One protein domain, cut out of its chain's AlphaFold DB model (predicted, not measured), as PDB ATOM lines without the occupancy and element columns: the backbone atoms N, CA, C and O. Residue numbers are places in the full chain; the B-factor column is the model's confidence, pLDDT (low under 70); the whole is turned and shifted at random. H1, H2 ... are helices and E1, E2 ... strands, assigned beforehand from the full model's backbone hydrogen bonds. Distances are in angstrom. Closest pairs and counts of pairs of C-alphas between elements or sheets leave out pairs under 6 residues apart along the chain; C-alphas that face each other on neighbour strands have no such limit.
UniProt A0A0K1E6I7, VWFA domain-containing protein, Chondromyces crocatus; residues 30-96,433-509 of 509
ATOM      1  N   SER A  30     -24.284  10.528  -0.506       43.97
ATOM      2  CA  SER A  30     -23.014  10.904   0.124       43.97
ATOM      3  C   SER A  30     -21.940   9.849  -0.194       43.97
ATOM      4  O   SER A  30     -22.264   8.658  -0.186       43.97
ATOM      5  N   PRO A  31     -20.680  10.240  -0.466       43.16
ATOM      6  CA  PRO A  31     -19.567   9.302  -0.615       43.16
ATOM      7  C   PRO A  31     -19.346   8.518   0.688       43.16
ATOM      8  O   PRO A  31     -19.790   8.965   1.748       43.16
ATOM      9  N   PRO A  32     -18.661   7.362   0.654       46.06
ATOM     10  CA  PRO A  32     -18.219   6.727   1.876       46.06
ATOM     11  C   PRO A  32     -17.305   7.697   2.625       46.06
ATOM     12  O   PRO A  32     -16.292   8.144   2.097       46.06
ATOM     13  N   VAL A  33     -17.684   8.065   3.844       53.94
ATOM     14  CA  VAL A  33     -16.886   8.970   4.667       53.94
ATOM     15  C   VAL A  33     -16.221   8.122   5.732       53.94
ATOM     16  O   VAL A  33     -16.900   7.501   6.551       53.94
ATOM     17  N   LEU A  34     -14.887   8.105   5.726       48.47
ATOM     18  CA  LEU A  34     -14.163   7.817   6.952       48.47
ATOM     19  C   LEU A  34     -14.380   9.023   7.858       48.47
ATOM     20  O   LEU A  34     -13.836  10.106   7.631       48.47
ATOM     21  N   THR A  35     -15.275   8.874   8.818       54.34
ATOM     22  CA  THR A  35     -15.596   9.959   9.734       54.34
ATOM     23  C   THR A  35     -14.363  10.292  10.581       54.34
ATOM     24  O   THR A  35     -13.468   9.464  10.754       54.34
ATOM     25  N   ARG A  36     -14.282  11.513  11.130       40.84
ATOM     26  CA  ARG A  36     -13.145  11.919  11.986       40.84
ATOM     27  C   ARG A  36     -12.960  11.016  13.218       40.84
ATOM     28  O   ARG A  36     -11.877  11.002  13.784       40.84
ATOM     29  N   ASP A  37     -13.991  10.267  13.613       44.66
ATOM     30  CA  ASP A  37     -13.965   9.242  14.666       44.66
ATOM     31  C   ASP A  37     -13.595   7.832  14.155       44.66
ATOM     32  O   ASP A  37     -13.749   6.852  14.881       44.66
ATOM     33  N   GLY A  38     -13.105   7.705  12.918       50.41
ATOM     34  CA  GLY A  38     -12.599   6.453  12.360       50.41
ATOM     35  C   GLY A  38     -13.682   5.433  12.008       50.41
ATOM     36  O   GLY A  38     -13.375   4.250  11.895       50.41
ATOM     37  N   LYS A  39     -14.948   5.832  11.837       52.06
ATOM     38  CA  LYS A  39     -15.991   4.911  11.363       52.06
ATOM     39  C   LYS A  39     -16.037   4.922   9.840       52.06
ATOM     40  O   LYS A  39     -16.054   5.974   9.208       52.06
ATOM     41  N   LEU A  40     -16.086   3.729   9.260       59.06
ATOM     42  CA  LEU A  40     -16.427   3.532   7.856       59.06
ATOM     43  C   LEU A  40     -17.947   3.644   7.706       59.06
ATOM     44  O   LEU A  40     -18.679   2.776   8.182       59.06
ATOM     45  N   VAL A  41     -18.416   4.702   7.049       59.06
ATOM     46  CA  VAL A  41     -19.820   4.833   6.639       59.06
ATOM     47  C   VAL A  41     -19.901   4.516   5.149       59.06
ATOM     48  O   VAL A  41     -19.259   5.186   4.348       59.06
ATOM     49  N   PHE A  42     -20.652   3.478   4.776       61.12
ATOM     50  CA  PHE A  42     -20.888   3.094   3.378       61.12
ATOM     51  C   PHE A  42     -22.122   3.827   2.828       61.12
ATOM     52  O   PHE A  42     -23.070   4.079   3.569       61.12
ATOM     53  N   ALA A  43     -22.122   4.162   1.536       53.75
ATOM     54  CA  ALA A  43     -23.208   4.916   0.904       53.75
ATOM     55  C   ALA A  43     -24.548   4.142   0.863       53.75
ATOM     56  O   ALA A  43     -24.581   2.933   0.603       53.75
ATOM     57  N   GLU A  44     -25.658   4.862   1.069       49.97
ATOM     58  CA  GLU A  44     -27.031   4.343   0.963       49.97
ATOM     59  C   GLU A  44     -27.458   4.041  -0.493       49.97
ATOM     60  O   GLU A  44     -26.795   4.397  -1.466       49.97
ATOM     61  N   GLY A  45     -28.543   3.271  -0.633       53.75
ATOM     62  CA  GLY A  45     -28.876   2.442  -1.797       53.75
ATOM     63  C   GLY A  45     -29.021   3.141  -3.158       53.75
ATOM     64  O   GLY A  45     -29.932   3.931  -3.364       53.75
ATOM     65  N   GLY A  46     -28.199   2.732  -4.134       62.34
ATOM     66  CA  GLY A  46     -28.446   2.958  -5.567       62.34
ATOM     67  C   GLY A  46     -27.217   2.770  -6.462       62.34
ATOM     68  O   GLY A  46     -27.324   2.167  -7.527       62.34
ATOM     69  N   ALA A  47     -26.041   3.211  -6.006       65.25
ATOM     70  CA  ALA A  47     -24.788   3.095  -6.758       65.25
ATOM     71  C   ALA A  47     -24.256   1.648  -6.783       65.25
ATOM     72  O   ALA A  47     -24.401   0.920  -5.794       65.25
ATOM     73  N   ARG A  48     -23.657   1.224  -7.903       78.12
ATOM     74  CA  ARG A  48     -22.934  -0.056  -8.045       78.12
ATOM     75  C   ARG A  48     -21.441   0.242  -8.014       78.12
ATOM     76  O   ARG A  48     -21.013   1.193  -8.656       78.12
ATOM     77  N   GLY A  49     -20.653  -0.523  -7.267       82.75
ATOM     78  CA  GLY A  49     -19.229  -0.217  -7.111       82.75
ATOM     79  C   GLY A  49     -18.599  -0.775  -5.844       82.75
ATOM     80  O   GLY A  49     -19.174  -1.623  -5.157       82.75
ATOM     81  N   ALA A  50     -17.410  -0.276  -5.519       83.38
ATOM     82  CA  ALA A  50     -16.689  -0.630  -4.302       83.38
ATOM     83  C   ALA A  50     -16.153   0.608  -3.585       83.38
ATOM     84  O   ALA A  50     -15.762   1.597  -4.203       83.38
ATOM     85  N   SER A  51     -16.081   0.519  -2.259       81.50
ATOM     86  CA  SER A  51     -15.309   1.477  -1.474       81.50
ATOM     87  C   SER A  51     -13.827   1.138  -1.586       81.50
ATOM     88  O   SER A  51     -13.440  -0.026  -1.486       81.50
ATOM     89  N   VAL A  52     -12.994   2.148  -1.783       77.75
ATOM     90  CA  VAL A  52     -11.555   2.015  -1.989       77.75
ATOM     91  C   VAL A  52     -10.840   2.786  -0.907       77.75
ATOM     92  O   VAL A  52     -10.995   3.994  -0.794       77.75
ATOM     93  N   LEU A  53     -10.049   2.097  -0.100       74.44
ATOM     94  CA  LEU A  53      -9.223   2.745   0.905       74.44
ATOM     95  C   LEU A  53      -7.913   3.216   0.261       74.44
ATOM     96  O   LEU A  53      -7.047   2.399  -0.055       74.44
ATOM     97  N   THR A  54      -7.782   4.523   0.050       71.00
ATOM     98  CA  THR A  54      -6.602   5.197  -0.504       71.00
ATOM     99  C   THR A  54      -5.820   5.925   0.593       71.00
ATOM    100  O   THR A  54      -6.233   6.000   1.752       71.00
ATOM    101  N   ALA A  55      -4.683   6.518   0.221       63.38
ATOM    102  CA  ALA A  55      -3.934   7.408   1.105       63.38
ATOM    103  C   ALA A  55      -4.726   8.670   1.516       63.38
ATOM    104  O   ALA A  55      -4.360   9.315   2.495       63.38
ATOM    105  N   ASN A  56      -5.795   9.021   0.789       63.75
ATOM    106  CA  ASN A  56      -6.642  10.183   1.073       63.75
ATOM    107  C   ASN A  56      -7.882   9.834   1.915       63.75
ATOM    108  O   ASN A  56      -8.680  10.718   2.220       63.75
ATOM    109  N   GLY A  57      -8.060   8.563   2.291       67.62
ATOM    110  CA  GLY A  57      -9.250   8.077   2.985       67.62
ATOM    111  C   GLY A  57     -10.017   7.050   2.167       67.62
ATOM    112  O   GLY A  57      -9.447   6.321   1.362       67.62
ATOM    113  N   VAL A  58     -11.316   6.937   2.425       71.25
ATOM    114  CA  VAL A  58     -12.181   6.004   1.699       71.25
ATOM    115  C   VAL A  58     -12.822   6.751   0.537       71.25
ATOM    116  O   VAL A  58     -13.532   7.729   0.739       71.25
ATOM    117  N   GLU A  59     -12.567   6.284  -0.674       77.94
ATOM    118  CA  GLU A  59     -13.151   6.767  -1.923       77.94
ATOM    119  C   GLU A  59     -14.178   5.739  -2.433       77.94
ATOM    120  O   GLU A  59     -14.234   4.606  -1.949       77.94
ATOM    121  N   PHE A  60     -15.033   6.111  -3.385       80.44
ATOM    122  CA  PHE A  60     -15.946   5.179  -4.054       80.44
ATOM    123  C   PHE A  60     -15.561   5.079  -5.524       80.44
ATOM    124  O   PHE A  60     -15.434   6.111  -6.172       80.44
ATOM    125  N   LEU A  61     -15.398   3.853  -6.019       81.00
ATOM    126  CA  LEU A  61     -15.250   3.564  -7.444       81.00
ATOM    127  C   LEU A  61     -16.536   2.928  -7.955       81.00
ATOM    128  O   LEU A  61     -16.963   1.894  -7.428       81.00
ATOM    129  N   ASP A  62     -17.133   3.527  -8.983       83.81
ATOM    130  CA  ASP A  62     -18.303   2.957  -9.652       83.81
ATOM    131  C   ASP A  62     -17.905   1.727 -10.489       83.81
ATOM    132  O   ASP A  62     -16.796   1.637 -11.008       83.81
ATOM    133  N   THR A  63     -18.813   0.764 -10.669       83.56
ATOM    134  CA  THR A  63     -18.589  -0.395 -11.565       83.56
ATOM    135  C   THR A  63     -18.219  -0.033 -13.006       83.56
ATOM    136  O   THR A  63     -17.636  -0.857 -13.708       83.56
ATOM    137  N   THR A  64     -18.599   1.158 -13.466       82.88
ATOM    138  CA  THR A  64     -18.288   1.667 -14.808       82.88
ATOM    139  C   THR A  64     -16.907   2.315 -14.894       82.88
ATOM    140  O   THR A  64     -16.386   2.502 -15.995       82.88
ATOM    141  N   GLU A  65     -16.281   2.611 -13.756       82.62
ATOM    142  CA  GLU A  65     -14.944   3.181 -13.683       82.62
ATOM    143  C   GLU A  65     -13.909   2.055 -13.675       82.62
ATOM    144  O   GLU A  65     -13.799   1.277 -12.729       82.62
ATOM    145  N   THR A  66     -13.120   1.960 -14.748       80.56
ATOM    146  CA  THR A  66     -11.932   1.101 -14.769       80.56
ATOM    147  C   THR A  66     -10.709   1.953 -14.435       80.56
ATOM    148  O   THR A  66     -10.405   2.884 -15.186       80.56
ATOM    149  N   PRO A  67      -9.993   1.654 -13.341       83.81
ATOM    150  CA  PRO A  67      -8.766   2.350 -12.992       83.81
ATOM    151  C   PRO A  67      -7.745   2.303 -14.124       83.81
ATOM    152  O   PRO A  67      -7.587   1.287 -14.807       83.81
ATOM    153  N   ALA A  68      -7.020   3.405 -14.304       82.00
ATOM    154  CA  ALA A  68      -5.925   3.429 -15.256       82.00
ATOM    155  C   ALA A  68      -4.800   2.496 -14.767       82.00
ATOM    156  O   ALA A  68      -4.403   2.576 -13.600       82.00
ATOM    157  N   PRO A  69      -4.256   1.623 -15.634       78.44
ATOM    158  CA  PRO A  69      -3.118   0.799 -15.264       78.44
ATOM    159  C   PRO A  69      -1.906   1.686 -14.967       78.44
ATOM    160  O   PRO A  69      -1.569   2.584 -15.743       78.44
ATOM    161  N   ILE A  70      -1.211   1.405 -13.865       69.75
ATOM    162  CA  ILE A  70       0.057   2.072 -13.561       69.75
ATOM    163  C   ILE A  70       1.171   1.360 -14.320       69.75
ATOM    164  O   ILE A  70       1.624   0.275 -13.953       69.75
ATOM    165  N   LEU A  71       1.608   1.988 -15.409       68.56
ATOM    166  CA  LEU A  71       2.758   1.550 -16.187       68.56
ATOM    167  C   LEU A  71       4.031   2.133 -15.577       68.56
ATOM    168  O   LEU A  71       4.297   3.327 -15.720       68.56
ATOM    169  N   ARG A  72       4.831   1.282 -14.925       66.81
ATOM    170  CA  ARG A  72       6.173   1.665 -14.468       66.81
ATOM    171  C   ARG A  72       7.073   1.927 -15.669       66.81
ATOM    172  O   ARG A  72       7.141   1.111 -16.588       66.81
ATOM    173  N   ARG A  73       7.789   3.046 -15.636       74.38
ATOM    174  CA  ARG A  73       8.722   3.463 -16.690       74.38
ATOM    175  C   ARG A  73      10.169   3.091 -16.374       74.38
ATOM    176  O   ARG A  73      10.986   3.067 -17.289       74.38
ATOM    177  N   SER A  74      10.490   2.780 -15.115       67.06
ATOM    178  CA  SER A  74      11.816   2.299 -14.707       67.06
ATOM    179  C   SER A  74      11.760   1.288 -13.553       67.06
ATOM    180  O   SER A  74      10.753   1.169 -12.848       67.06
ATOM    181  N   ALA A  75      12.861   0.553 -13.358       61.28
ATOM    182  CA  ALA A  75      13.040  -0.366 -12.231       61.28
ATOM    183  C   ALA A  75      13.201   0.359 -10.879       61.28
ATOM    184  O   ALA A  75      12.887  -0.231  -9.845       61.28
ATOM    185  N   ASP A  76      13.599   1.634 -10.906       63.84
ATOM    186  CA  ASP A  76      13.814   2.472  -9.719       63.84
ATOM    187  C   ASP A  76      12.572   3.281  -9.320       63.84
ATOM    188  O   ASP A  76      12.486   3.788  -8.203       63.84
ATOM    189  N   GLU A  77      11.589   3.419 -10.218       61.81
ATOM    190  CA  GLU A  77      10.338   4.118  -9.917       61.81
ATOM    191  C   GLU A  77       9.614   3.392  -8.774       61.81
ATOM    192  O   GLU A  77       9.351   2.193  -8.917       61.81
ATOM    193  N   PRO A  78       9.283   4.056  -7.649       64.62
ATOM    194  CA  PRO A  78       8.620   3.391  -6.538       64.62
ATOM    195  C   PRO A  78       7.310   2.791  -7.032       64.62
ATOM    196  O   PRO A  78       6.524   3.455  -7.707       64.62
ATOM    197  N   TRP A  79       7.084   1.519  -6.717       61.09
ATOM    198  CA  TRP A  79       5.847   0.860  -7.103       61.09
ATOM    199  C   TRP A  79       4.651   1.598  -6.473       61.09
ATOM    200  O   TRP A  79       4.684   1.946  -5.290       61.09
ATOM    201  N   GLN A  80       3.608   1.844  -7.270       65.75
ATOM    202  CA  GLN A  80       2.361   2.466  -6.828       65.75
ATOM    203  C   GLN A  80       1.180   1.553  -7.189       65.75
ATOM    204  O   GLN A  80       1.148   1.036  -8.310       65.75
ATOM    205  N   PRO A  81       0.203   1.364  -6.282       66.19
ATOM    206  CA  PRO A  81      -1.021   0.648  -6.609       66.19
ATOM    207  C   PRO A  81      -1.847   1.435  -7.615       66.19
ATOM    208  O   PRO A  81      -2.063   2.629  -7.418       66.19
ATOM    209  N   ALA A  82      -2.392   0.761  -8.629       64.56
ATOM    210  CA  ALA A  82      -3.371   1.373  -9.530       64.56
ATOM    211  C   ALA A  82      -4.634   1.852  -8.793       64.56
ATOM    212  O   ALA A  82      -5.271   2.816  -9.208       64.56
ATOM    213  N   THR A  83      -4.966   1.206  -7.673       72.69
ATOM    214  CA  THR A  83      -6.054   1.591  -6.770       72.69
ATOM    215  C   THR A  83      -5.691   1.316  -5.324       72.69
ATOM    216  O   THR A  83      -4.894   0.426  -5.035       72.69
ATOM    217  N   GLY A  84      -6.364   1.999  -4.400       72.50
ATOM    218  CA  GLY A  84      -6.345   1.622  -2.991       72.50
ATOM    219  C   GLY A  84      -6.946   0.234  -2.712       72.50
ATOM    220  O   GLY A  84      -7.350  -0.511  -3.610       72.50
ATOM    221  N   PHE A  85      -7.023  -0.117  -1.432       79.38
ATOM    222  CA  PHE A  85      -7.535  -1.408  -0.987       79.38
ATOM    223  C   PHE A  85      -9.065  -1.475  -1.161       79.38
ATOM    224  O   PHE A  85      -9.804  -0.733  -0.517       79.38
ATOM    225  N   LEU A  86      -9.540  -2.379  -2.024       84.81
ATOM    226  CA  LEU A  86     -10.968  -2.559  -2.297       84.81
ATOM    227  C   LEU A  86     -11.687  -3.232  -1.117       84.81
ATOM    228  O   LEU A  86     -11.285  -4.315  -0.673       84.81
ATOM    229  N   LEU A  87     -12.770  -2.607  -0.657       83.06
ATOM    230  CA  LEU A  87     -13.646  -3.061   0.420       83.06
ATOM    231  C   LEU A  87     -15.010  -3.497  -0.142       83.06
ATOM    232  O   LEU A  87     -15.590  -2.779  -0.965       83.06
ATOM    233  N   PRO A  88     -15.570  -4.634   0.318       81.88
ATOM    234  CA  PRO A  88     -16.927  -5.027  -0.038       81.88
ATOM    235  C   PRO A  88     -17.919  -3.936   0.360       81.88
ATOM    236  O   PRO A  88     -17.886  -3.460   1.496       81.88
ATOM    237  N   ARG A  89     -18.877  -3.619  -0.516       79.00
ATOM    238  CA  ARG A  89     -19.947  -2.651  -0.220       79.00
ATOM    239  C   ARG A  89     -20.717  -2.988   1.055       79.00
ATOM    240  O   ARG A  89     -21.116  -2.103   1.798       79.00
ATOM    241  N   SER A  90     -20.931  -4.281   1.306       76.81
ATOM    242  CA  SER A  90     -21.635  -4.737   2.508       76.81
ATOM    243  C   SER A  90     -20.845  -4.536   3.804       76.81
ATOM    244  O   SER A  90     -21.380  -4.811   4.874       76.81
ATOM    245  N   GLY A  91     -19.577  -4.122   3.721       76.00
ATOM    246  CA  GLY A  91     -18.692  -4.047   4.875       76.00
ATOM    247  C   GLY A  91     -18.478  -5.410   5.536       76.00
ATOM    248  O   GLY A  91     -18.212  -5.461   6.728       76.00
ATOM    249  N   VAL A  92     -18.635  -6.519   4.812       78.38
ATOM    250  CA  VAL A  92     -18.416  -7.872   5.335       78.38
ATOM    251  C   VAL A  92     -17.819  -8.737   4.226       78.38
ATOM    252  O   VAL A  92     -18.376  -8.832   3.131       78.38
ATOM    253  N   TRP A  93     -16.695  -9.390   4.509       83.06
ATOM    254  CA  TRP A  93     -16.146 -10.464   3.688       83.06
ATOM    255  C   TRP A  93     -17.020 -11.705   3.784       83.06
ATOM    256  O   TRP A  93     -17.395 -12.147   4.868       83.06
ATOM    257  N   ARG A  94     -17.321 -12.279   2.623       86.12
ATOM    258  CA  ARG A  94     -18.172 -13.470   2.499       86.12
ATOM    259  C   ARG A  94     -17.401 -14.695   2.022       86.12
ATOM    260  O   ARG A  94     -17.928 -15.800   2.094       86.12
ATOM    261  N   ALA A  95     -16.178 -14.490   1.540       86.75
ATOM    262  CA  ALA A  95     -15.323 -15.524   0.995       86.75
ATOM    263  C   ALA A  95     -14.072 -15.711   1.860       86.75
ATOM    264  O   ALA A  95     -13.512 -14.758   2.408       86.75
ATOM    265  N   THR A  96     -13.644 -16.963   1.942       86.94
ATOM    266  CA  THR A  96     -12.371 -17.398   2.510       86.94
ATOM    267  C   THR A  96     -11.511 -17.977   1.409       86.94
ATOM    268  O   THR A  96     -12.019 -18.413   0.369       86.94
ATOM    269  N   ARG A 433     -17.354  -6.780  -8.098       92.50
ATOM    270  CA  ARG A 433     -17.140  -8.225  -8.125       92.50
ATOM    271  C   ARG A 433     -15.780  -8.609  -7.546       92.50
ATOM    272  O   ARG A 433     -15.720  -9.580  -6.795       92.50
ATOM    273  N   ILE A 434     -14.719  -7.854  -7.846       92.50
ATOM    274  CA  ILE A 434     -13.391  -8.064  -7.248       92.50
ATOM    275  C   ILE A 434     -13.464  -7.864  -5.734       92.50
ATOM    276  O   ILE A 434     -13.083  -8.761  -4.988       92.50
ATOM    277  N   ALA A 435     -14.016  -6.739  -5.268       89.94
ATOM    278  CA  ALA A 435     -14.111  -6.417  -3.844       89.94
ATOM    279  C   ALA A 435     -14.864  -7.493  -3.040       89.94
ATOM    280  O   ALA A 435     -14.446  -7.862  -1.943       89.94
ATOM    281  N   ASN A 436     -15.949  -8.033  -3.598       90.06
ATOM    282  CA  ASN A 436     -16.743  -9.093  -2.969       90.06
ATOM    283  C   ASN A 436     -16.077 -10.481  -3.022       90.06
ATOM    284  O   ASN A 436     -16.420 -11.349  -2.218       90.06
ATOM    285  N   ALA A 437     -15.147 -10.698  -3.953       91.12
ATOM    286  CA  ALA A 437     -14.444 -11.962  -4.163       91.12
ATOM    287  C   ALA A 437     -13.184 -12.131  -3.297       91.12
ATOM    288  O   ALA A 437     -12.587 -13.210  -3.294       91.12
ATOM    289  N   ARG A 438     -12.775 -11.090  -2.566       91.25
ATOM    290  CA  ARG A 438     -11.557 -11.116  -1.751       91.25
ATOM    291  C   ARG A 438     -11.693 -12.047  -0.547       91.25
ATOM    292  O   ARG A 438     -12.741 -12.122   0.095       91.25
ATOM    293  N   HIS A 439     -10.604 -12.728  -0.232       92.81
ATOM    294  CA  HIS A 439     -10.487 -13.692   0.847       92.81
ATOM    295  C   HIS A 439      -9.999 -13.004   2.123       92.81
ATOM    296  O   HIS A 439      -8.841 -12.592   2.237       92.81
ATOM    297  N   GLY A 440     -10.912 -12.860   3.084       86.00
ATOM    298  CA  GLY A 440     -10.663 -12.080   4.293       86.00
ATOM    299  C   GLY A 440      -9.564 -12.641   5.196       86.00
ATOM    300  O   GLY A 440      -8.862 -11.879   5.849       86.00
ATOM    301  N   ASP A 441      -9.381 -13.957   5.214       86.88
ATOM    302  CA  ASP A 441      -8.451 -14.678   6.088       86.88
ATOM    303  C   ASP A 441      -6.971 -14.407   5.764       86.88
ATOM    304  O   ASP A 441      -6.148 -14.248   6.670       86.88
ATOM    305  N   VAL A 442      -6.620 -14.310   4.476       90.94
ATOM    306  CA  VAL A 442      -5.253 -13.968   4.037       90.94
ATOM    307  C   VAL A 442      -4.964 -12.493   4.301       90.94
ATOM    308  O   VAL A 442      -3.903 -12.140   4.816       90.94
ATOM    309  N   ILE A 443      -5.933 -11.628   3.995       88.56
ATOM    310  CA  ILE A 443      -5.802 -10.180   4.173       88.56
ATOM    311  C   ILE A 443      -5.681  -9.819   5.651       88.56
ATOM    312  O   ILE A 443      -4.846  -8.992   6.013       88.56
ATOM    313  N   ALA A 444      -6.502 -10.430   6.500       86.00
ATOM    314  CA  ALA A 444      -6.455 -10.243   7.938       86.00
ATOM    315  C   ALA A 444      -5.087 -10.612   8.501       86.00
ATOM    316  O   ALA A 444      -4.491  -9.814   9.212       86.00
ATOM    317  N   TYR A 445      -4.543 -11.777   8.139       86.00
ATOM    318  CA  TYR A 445      -3.219 -12.179   8.611       86.00
ATOM    319  C   TYR A 445      -2.124 -11.191   8.180       86.00
ATOM    320  O   TYR A 445      -1.282 -10.791   8.981       86.00
ATOM    321  N   ALA A 446      -2.166 -10.725   6.933       85.75
ATOM    322  CA  ALA A 446      -1.213  -9.732   6.453       85.75
ATOM    323  C   ALA A 446      -1.401  -8.356   7.126       85.75
ATOM    324  O   ALA A 446      -0.430  -7.654   7.399       85.75
ATOM    325  N   SER A 447      -2.639  -7.998   7.465       83.12
ATOM    326  CA  SER A 447      -2.948  -6.785   8.227       83.12
ATOM    327  C   SER A 447      -2.457  -6.894   9.670       83.12
ATOM    328  O   SER A 447      -1.906  -5.925  10.182       83.12
ATOM    329  N   ALA A 448      -2.561  -8.074  10.295       82.75
ATOM    330  CA  ALA A 448      -1.951  -8.368  11.592       82.75
ATOM    331  C   ALA A 448      -0.447  -8.079  11.546       82.75
ATOM    332  O   ALA A 448       0.055  -7.293  12.346       82.75
ATOM    333  N   LEU A 449       0.251  -8.633  10.548       81.12
ATOM    334  CA  LEU A 449       1.674  -8.375  10.330       81.12
ATOM    335  C   LEU A 449       1.968  -6.882  10.130       81.12
ATOM    336  O   LEU A 449       2.938  -6.383  10.687       81.12
ATOM    337  N   ALA A 450       1.129  -6.145   9.397       77.81
ATOM    338  CA  ALA A 450       1.317  -4.710   9.170       77.81
ATOM    339  C   ALA A 450       1.036  -3.819  10.385       77.81
ATOM    340  O   ALA A 450       1.452  -2.659  10.418       77.81
ATOM    341  N   MET A 451       0.324  -4.340  11.381       74.44
ATOM    342  CA  MET A 451       0.158  -3.672  12.664       74.44
ATOM    343  C   MET A 451       1.381  -3.838  13.563       74.44
ATOM    344  O   MET A 451       1.754  -2.902  14.276       74.44
ATOM    345  N   VAL A 452       1.979  -5.033  13.564       72.44
ATOM    346  CA  VAL A 452       3.113  -5.337  14.441       72.44
ATOM    347  C   VAL A 452       4.441  -4.903  13.843       72.44
ATOM    348  O   VAL A 452       5.202  -4.203  14.505       72.44
ATOM    349  N   ARG A 453       4.669  -5.204  12.566       68.06
ATOM    350  CA  ARG A 453       5.799  -4.709  11.788       68.06
ATOM    351  C   ARG A 453       5.399  -3.465  11.035       68.06
ATOM    352  O   ARG A 453       4.268  -3.322  10.581       68.06
ATOM    353  N   ARG A 454       6.360  -2.578  10.800       54.00
ATOM    354  CA  ARG A 454       6.180  -1.395   9.952       54.00
ATOM    355  C   ARG A 454       6.084  -1.760   8.455       54.00
ATOM    356  O   ARG A 454       6.564  -0.995   7.624       54.00
ATOM    357  N   LEU A 455       5.344  -2.823   8.095       50.22
ATOM    358  CA  LEU A 455       4.830  -3.070   6.730       50.22
ATOM    359  C   LEU A 455       3.838  -1.969   6.293       50.22
ATOM    360  O   LEU A 455       3.200  -2.041   5.252       50.22
ATOM    361  N   HIS A 456       3.698  -0.914   7.094       45.69
ATOM    362  CA  HIS A 456       2.852   0.254   6.912       45.69
ATOM    363  C   HIS A 456       2.982   0.913   5.531       45.69
ATOM    364  O   HIS A 456       1.988   1.368   4.972       45.69
ATOM    365  N   ARG A 457       4.190   0.926   4.943       48.19
ATOM    366  CA  ARG A 457       4.381   1.440   3.574       48.19
ATOM    367  C   ARG A 457       3.678   0.578   2.520       48.19
ATOM    368  O   ARG A 457       3.301   1.115   1.483       48.19
ATOM    369  N   ALA A 458       3.493  -0.714   2.788       43.81
ATOM    370  CA  ALA A 458       2.996  -1.700   1.839       43.81
ATOM    371  C   ALA A 458       1.471  -1.707   1.680       43.81
ATOM    372  O   ALA A 458       0.979  -1.999   0.601       43.81
ATOM    373  N   PHE A 459       0.695  -1.362   2.708       48.00
ATOM    374  CA  PHE A 459      -0.767  -1.445   2.590       48.00
ATOM    375  C   PHE A 459      -1.424  -0.175   2.045       48.00
ATOM    376  O   PHE A 459      -2.511  -0.256   1.479       48.00
ATOM    377  N   LEU A 460      -0.815   0.997   2.248       51.28
ATOM    378  CA  LEU A 460      -1.551   2.264   2.145       51.28
ATOM    379  C   LEU A 460      -0.692   3.480   1.724       51.28
ATOM    380  O   LEU A 460      -1.192   4.605   1.679       51.28
ATOM    381  N   GLY A 461       0.593   3.284   1.400       48.47
ATOM    382  CA  GLY A 461       1.510   4.378   1.058       48.47
ATOM    383  C   GLY A 461       1.979   5.204   2.269       48.47
ATOM    384  O   GLY A 461       1.619   4.958   3.415       48.47
ATOM    385  N   SER A 462       2.849   6.190   2.039       44.84
ATOM    386  CA  SER A 462       3.645   6.871   3.076       44.84
ATOM    387  C   SER A 462       2.909   7.892   3.970       44.84
ATOM    388  O   SER A 462       3.580   8.580   4.735       44.84
ATOM    389  N   ARG A 463       1.572   8.035   3.894       49.34
ATOM    390  CA  ARG A 463       0.824   9.168   4.507       49.34
ATOM    391  C   ARG A 463      -0.314   8.810   5.481       49.34
ATOM    392  O   ARG A 463      -1.058   9.688   5.907       49.34
ATOM    393  N   VAL A 464      -0.439   7.549   5.873       45.75
ATOM    394  CA  VAL A 464      -1.572   7.020   6.668       45.75
ATOM    395  C   VAL A 464      -1.688   7.588   8.080       45.75
ATOM    396  O   VAL A 464      -2.790   7.605   8.631       45.75
ATOM    397  N   ASP A 465      -0.601   8.112   8.650       45.97
ATOM    398  CA  ASP A 465      -0.621   8.734   9.980       45.97
ATOM    399  C   ASP A 465      -1.654   9.886  10.075       45.97
ATOM    400  O   ASP A 465      -2.069  10.259  11.168       45.97
ATOM    401  N   GLN A 466      -2.136  10.417   8.939       46.19
ATOM    402  CA  GLN A 466      -3.139  11.488   8.870       46.19
ATOM    403  C   GLN A 466      -4.609  11.011   8.905       46.19
ATOM    404  O   GLN A 466      -5.500  11.837   9.083       46.19
ATOM    405  N   VAL A 467      -4.891   9.706   8.757       43.03
ATOM    406  CA  VAL A 467      -6.244   9.172   8.456       43.03
ATOM    407  C   VAL A 467      -6.803   8.282   9.590       43.03
ATOM    408  O   VAL A 467      -7.677   7.449   9.389       43.03
ATOM    409  N   GLY A 468      -6.310   8.435  10.824       51.94
ATOM    410  CA  GLY A 468      -6.763   7.630  11.975       51.94
ATOM    411  C   GLY A 468      -6.133   6.229  12.076       51.94
ATOM    412  O   GLY A 468      -6.534   5.432  12.924       51.94
ATOM    413  N   GLY A 469      -5.118   5.939  11.250       66.44
ATOM    414  CA  GLY A 469      -4.285   4.734  11.326       66.44
ATOM    415  C   GLY A 469      -4.948   3.440  10.827       66.44
ATOM    416  O   GLY A 469      -6.061   3.429  10.313       66.44
ATOM    417  N   LEU A 470      -4.256   2.306  10.994       73.38
ATOM    418  CA  LEU A 470      -4.756   0.968  10.619       73.38
ATOM    419  C   LEU A 470      -5.876   0.449  11.540       73.38
ATOM    420  O   LEU A 470      -6.541  -0.529  11.203       73.38
ATOM    421  N   ARG A 471      -6.095   1.081  12.701       77.81
ATOM    422  CA  ARG A 471      -6.997   0.582  13.750       77.81
ATOM    423  C   ARG A 471      -8.436   0.385  13.249       77.81
ATOM    424  O   ARG A 471      -8.931  -0.729  13.399       77.81
ATOM    425  N   PRO A 472      -9.106   1.366  12.611       77.25
ATOM    426  CA  PRO A 472     -10.452   1.165  12.070       77.25
ATOM    427  C   PRO A 472     -10.569  -0.010  11.105       77.25
ATOM    428  O   PRO A 472     -11.499  -0.811  11.211       77.25
ATOM    429  N   LEU A 473      -9.606  -0.121  10.185       78.62
ATOM    430  CA  LEU A 473      -9.580  -1.180   9.188       78.62
ATOM    431  C   LEU A 473      -9.468  -2.534   9.877       78.62
ATOM    432  O   LEU A 473     -10.288  -3.409   9.643       78.62
ATOM    433  N   VAL A 474      -8.504  -2.699  10.774       82.31
ATOM    434  CA  VAL A 474      -8.286  -3.969  11.469       82.31
ATOM    435  C   VAL A 474      -9.477  -4.314  12.368       82.31
ATOM    436  O   VAL A 474      -9.907  -5.464  12.382       82.31
ATOM    437  N   THR A 475     -10.076  -3.343  13.064       84.31
ATOM    438  CA  THR A 475     -11.307  -3.562  13.846       84.31
ATOM    439  C   THR A 475     -12.424  -4.097  12.959       84.31
ATOM    440  O   THR A 475     -13.108  -5.066  13.308       84.31
ATOM    441  N   TRP A 476     -12.591  -3.499  11.781       85.62
ATOM    442  CA  TRP A 476     -13.540  -3.961  10.780       85.62
ATOM    443  C   TRP A 476     -13.234  -5.392  10.304       85.62
ATOM    444  O   TRP A 476     -14.139  -6.230  10.273       85.62
ATOM    445  N   GLN A 477     -11.968  -5.706  10.012       86.69
ATOM    446  CA  GLN A 477     -11.532  -7.046   9.605       86.69
ATOM    447  C   GLN A 477     -11.802  -8.085  10.699       86.69
ATOM    448  O   GLN A 477     -12.384  -9.132  10.422       86.69
ATOM    449  N   ALA A 478     -11.452  -7.786  11.950       87.50
ATOM    450  CA  ALA A 478     -11.651  -8.678  13.086       87.50
ATOM    451  C   ALA A 478     -13.138  -8.993  13.311       87.50
ATOM    452  O   ALA A 478     -13.526 -10.147  13.497       87.50
ATOM    453  N   ASN A 479     -14.001  -7.978  13.242       87.94
ATOM    454  CA  ASN A 479     -15.446  -8.160  13.379       87.94
ATOM    455  C   ASN A 479     -16.041  -8.964  12.220       87.94
ATOM    456  O   ASN A 479     -16.872  -9.849  12.438       87.94
ATOM    457  N   THR A 480     -15.572  -8.692  11.007       85.12
ATOM    458  CA  THR A 480     -15.966  -9.410   9.798       85.12
ATOM    459  C   THR A 480     -15.586 -10.887   9.874       85.12
ATOM    460  O   THR A 480     -16.443 -11.744   9.665       85.12
ATOM    461  N   LEU A 481     -14.339 -11.201  10.234       87.38
ATOM    462  CA  LEU A 481     -13.882 -12.580  10.396       87.38
ATOM    463  C   LEU A 481     -14.629 -13.305  11.513       87.38
ATOM    464  O   LEU A 481     -15.040 -14.441  11.321       87.38
ATOM    465  N   ALA A 482     -14.886 -12.652  12.650       87.75
ATOM    466  CA  ALA A 482     -15.666 -13.260  13.726       87.75
ATOM    467  C   ALA A 482     -17.097 -13.617  13.276       87.75
ATOM    468  O   ALA A 482     -17.637 -14.652  13.668       87.75
ATOM    469  N   SER A 483     -17.720 -12.772  12.447       87.38
ATOM    470  CA  SER A 483     -19.030 -13.050  11.847       87.38
ATOM    471  C   SER A 483     -18.964 -14.206  10.840       87.38
ATOM    472  O   SER A 483     -19.800 -15.117  10.862       87.38
ATOM    473  N   LEU A 484     -17.928 -14.214   9.996       85.88
ATOM    474  CA  LEU A 484     -17.693 -15.251   8.994       85.88
ATOM    475  C   LEU A 484     -17.431 -16.617   9.640       85.88
ATOM    476  O   LEU A 484     -18.055 -17.598   9.247       85.88
ATOM    477  N   ALA A 485     -16.605 -16.661  10.686       89.38
ATOM    478  CA  ALA A 485     -16.312 -17.848  11.485       89.38
ATOM    479  C   ALA A 485     -17.584 -18.466  12.073       89.38
ATOM    480  O   ALA A 485     -17.804 -19.669  11.955       89.38
ATOM    481  N   LYS A 486     -18.470 -17.640  12.650       89.00
ATOM    482  CA  LYS A 486     -19.772 -18.094  13.171       89.00
ATOM    483  C   LYS A 486     -20.662 -18.664  12.069       89.00
ATOM    484  O   LYS A 486     -21.304 -19.690  12.271       89.00
ATOM    485  N   THR A 487     -20.687 -18.006  10.912       89.44
ATOM    486  CA  THR A 487     -21.524 -18.401   9.772       89.44
ATOM    487  C   THR A 487     -21.045 -19.711   9.143       89.44
ATOM    488  O   THR A 487     -21.856 -20.591   8.868       89.44
ATOM    489  N   GLN A 488     -19.733 -19.861   8.946       89.12
ATOM    490  CA  GLN A 488     -19.121 -21.045   8.331       89.12
ATOM    491  C   GLN A 488     -18.836 -22.174   9.333       89.12
ATOM    492  O   GLN A 488     -18.550 -23.292   8.917       89.12
ATOM    493  N   ARG A 489     -18.944 -21.899  10.641       89.06
ATOM    494  CA  ARG A 489     -18.522 -22.788  11.739       89.06
ATOM    495  C   ARG A 489     -17.051 -23.196  11.627       89.06
ATOM    496  O   ARG A 489     -16.697 -24.335  11.918       89.06
ATOM    497  N   ASP A 490     -16.211 -22.252  11.216       83.31
ATOM    498  CA  ASP A 490     -14.776 -22.465  11.049       83.31
ATOM    499  C   ASP A 490     -14.001 -21.827  12.222       83.31
ATOM    500  O   ASP A 490     -13.906 -20.595  12.309       83.31
ATOM    501  N   PRO A 491     -13.448 -22.637  13.145       80.69
ATOM    502  CA  PRO A 491     -12.700 -22.129  14.291       80.69
ATOM    503  C   PRO A 491     -11.369 -21.472  13.899       80.69
ATOM    504  O   PRO A 491     -10.894 -20.611  14.637       80.69
ATOM    505  N   ALA A 492     -10.774 -21.811  12.750       80.31
ATOM    506  CA  ALA A 492      -9.514 -21.212  12.314       80.31
ATOM    507  C   ALA A 492      -9.696 -19.730  11.946       80.31
ATOM    508  O   ALA A 492      -8.869 -18.889  12.302       80.31
ATOM    509  N   ILE A 493     -10.822 -19.391  11.309       83.62
ATOM    510  CA  ILE A 493     -11.210 -17.998  11.041       83.62
ATOM    511  C   ILE A 493     -11.476 -17.256  12.356       83.62
ATOM    512  O   ILE A 493     -11.087 -16.098  12.517       83.62
ATOM    513  N   GLY A 494     -12.128 -17.929  13.312       84.62
ATOM    514  CA  GLY A 494     -12.392 -17.379  14.643       84.62
ATOM    515  C   GLY A 494     -11.100 -17.001  15.364       84.62
ATOM    516  O   GLY A 494     -10.971 -15.872  15.832       84.62
ATOM    517  N   ALA A 495     -10.111 -17.896  15.347       83.00
ATOM    518  CA  ALA A 495      -8.794 -17.645  15.918       83.00
ATOM    519  C   ALA A 495      -8.106 -16.435  15.262       83.00
ATOM    520  O   ALA A 495      -7.583 -15.576  15.962       83.00
ATOM    521  N   GLN A 496      -8.163 -16.289  13.932       85.31
ATOM    522  CA  GLN A 496      -7.615 -15.098  13.266       85.31
ATOM    523  C   GLN A 496      -8.294 -13.795  13.709       85.31
ATOM    524  O   GLN A 496      -7.619 -12.783  13.900       85.31
ATOM    525  N   ALA A 497      -9.615 -13.807  13.898       86.88
ATOM    526  CA  ALA A 497     -10.336 -12.650  14.418       86.88
ATOM    527  C   ALA A 497      -9.877 -12.276  15.837       86.88
ATOM    528  O   ALA A 497      -9.738 -11.093  16.150       86.88
ATOM    529  N   GLU A 498      -9.630 -13.273  16.689       86.25
ATOM    530  CA  GLU A 498      -9.111 -13.081  18.048       86.25
ATOM    531  C   GLU A 498      -7.682 -12.537  18.048       86.25
ATOM    532  O   GLU A 498      -7.394 -11.616  18.810       86.25
ATOM    533  N   ILE A 499      -6.820 -13.018  17.144       85.50
ATOM    534  CA  ILE A 499      -5.468 -12.475  16.944       85.50
ATOM    535  C   ILE A 499      -5.537 -10.982  16.629       85.50
ATOM    536  O   ILE A 499      -4.861 -10.185  17.275       85.50
ATOM    537  N   LEU A 500      -6.379 -10.585  15.668       86.00
ATOM    538  CA  LEU A 500      -6.533  -9.173  15.316       86.00
ATOM    539  C   LEU A 500      -7.048  -8.334  16.486       86.00
ATOM    540  O   LEU A 500      -6.573  -7.220  16.679       86.00
ATOM    541  N   ARG A 501      -7.993  -8.852  17.280       87.56
ATOM    542  CA  ARG A 501      -8.490  -8.153  18.478       87.56
ATOM    543  C   ARG A 501      -7.409  -7.986  19.532       87.56
ATOM    544  O   ARG A 501      -7.212  -6.877  20.004       87.56
ATOM    545  N   ALA A 502      -6.662  -9.041  19.835       81.38
ATOM    546  CA  ALA A 502      -5.566  -8.954  20.791       81.38
ATOM    547  C   ALA A 502      -4.484  -7.966  20.327       81.38
ATOM    548  O   ALA A 502      -3.944  -7.198  21.124       81.38
ATOM    549  N   LEU A 503      -4.211  -7.912  19.020       82.19
ATOM    550  CA  LEU A 503      -3.342  -6.892  18.446       82.19
ATOM    551  C   LEU A 503      -3.932  -5.488  18.575       82.19
ATOM    552  O   LEU A 503      -3.217  -4.568  18.941       82.19
ATOM    553  N   LEU A 504      -5.225  -5.298  18.323       82.75
ATOM    554  CA  LEU A 504      -5.887  -4.007  18.522       82.75
ATOM    555  C   LEU A 504      -5.797  -3.542  19.976       82.75
ATOM    556  O   LEU A 504      -5.447  -2.387  20.209       82.75
ATOM    557  N   ASP A 505      -6.072  -4.423  20.928       79.31
ATOM    558  CA  ASP A 505      -6.041  -4.111  22.358       79.31
ATOM    559  C   ASP A 505      -4.608  -3.839  22.828       79.31
ATOM    560  O   ASP A 505      -4.354  -2.907  23.589       79.31
ATOM    561  N   SER A 506      -3.630  -4.589  22.308       68.62
ATOM    562  CA  SER A 506      -2.221  -4.321  22.595       68.62
ATOM    563  C   SER A 506      -1.724  -3.038  21.935       68.62
ATOM    564  O   SER A 506      -0.749  -2.458  22.409       68.62
ATOM    565  N   ILE A 507      -2.381  -2.557  20.876       67.62
ATOM    566  CA  ILE A 507      -1.981  -1.366  20.122       67.62
ATOM    567  C   ILE A 507      -2.536  -0.061  20.711       67.62
ATOM    568  O   ILE A 507      -2.089   0.991  20.266       67.62
ATOM    569  N   GLU A 508      -3.375  -0.082  21.752       62.25
ATOM    570  CA  GLU A 508      -3.907   1.158  22.342       62.25
ATOM    571  C   GLU A 508      -2.866   2.085  23.010       62.25
ATOM    572  O   GLU A 508      -1.901   1.622  23.626       62.25
ATOM    573  N   GLU A 509      -3.153   3.378  22.769       49.69
ATOM    574  CA  GLU A 509      -2.486   4.686  22.986       49.69
ATOM    575  C   GLU A 509      -1.002   4.830  22.615       49.69
ATOM    576  O   GLU A 509      -0.104   4.618  23.462       49.69
TER     577      GLU A 509
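This is residues 30 to 96 and 433 to 509 of the 509 residues of the protein "VWFA domain-containing protein" of Chondromyces crocatus (UniProt A0A0K1E6I7). A small three-strand sheet, E1 to E3, and an up-and-down bundle of three helices, H2, H4 and H5, make two separate parts, with the short helix H1 beside the sheet and the short helix H3 between sheet and bundle, near H2 and grazing the sheet. The long loop from residue 63 to 84 swings out from the sheet, and its residues 73 to 78 stick out. The printed part has 144 residues, with three strands and then five helices along the chain, E1 E2 E3 H1 H2 H3 H4 H5; the antiparallel sheet has the order E2, E1, E3, and the class is mixed, helices and strands. It is compact, with a radius of gyration of the C-alphas of 15.6 A and spans of 44 by 38 by 29 A.

Residues 33 to 34 pair with residues 40 to 41, antiparallel. E1, residues 49 to 54, and E2, residues 57 to 62, form a hairpin, with N 52 and O 59 2.8 A apart, within hydrogen-bond range. E3, residues 85 to 87, is the antiparallel neighbour of E1, with N 53 and O 85 2.9 A apart, also within range. H1, residues 433 to 437, is on the sheet and only just at its level, with a height over the sheet of 3.9 A; the C-alphas of Leu 86 and Ala 435, the closest of E3 and H1, are 5.2 A apart. H3, residues 456 to 460, only grazes the sheet, with residues 459 to 460. H2, residues 440 to 452, is close to H3 but not clearly touching, the closest C-alphas being those of Ala 450 and His 456, 5.7 A. H4, residues 471 to 488, touches H2 with residues 474 to 481 alone, opposite ways at a tilt of 33 degrees, only just shallow; the closest C-alphas, of Ala 444 and Gln 477, are 6.2 A apart. H4 and H5, residues 491 to 506, form a helical hairpin at a shallow tilt of 22 degrees, with the C-alphas of Ala 478 and Ala 497 closest, 4.4 A. H5 touches H2 the same way at a shallow tilt of 25 degrees, closest at the C-alphas of Ala 448 and Leu 500, 6.0 A. E1, E2 and E3 are apart from H2, H4 and H5. Every O i to N i+4 pair is within hydrogen-bond range in H1, H2, H4 and H5; H3 has 0 of 1, and 0 of 2 O i to N i+3 pairs.

E1 begins at C-alpha 49, (-19.229, -0.217, -7.111), and spans 15.2 A; E2 spans 16.4 A. H2 spans 18.4 A, H4 25.4 A and H5 22.3 A, ending at C-alpha 506, (-2.221, -4.321, 22.595).

The C-alphas of Ser 74 and Arg 489, 47.4 A apart, are the two farthest apart. Residues 97 to 432 are not printed, and C-alphas 96 and 433 are 14.8 A apart across the cut. The link E2 to E3 is long, with 22 residues. The mean pLDDT of the printed part is 72.9; stretches under 70 include residues 30 to 47 and 453 to 469.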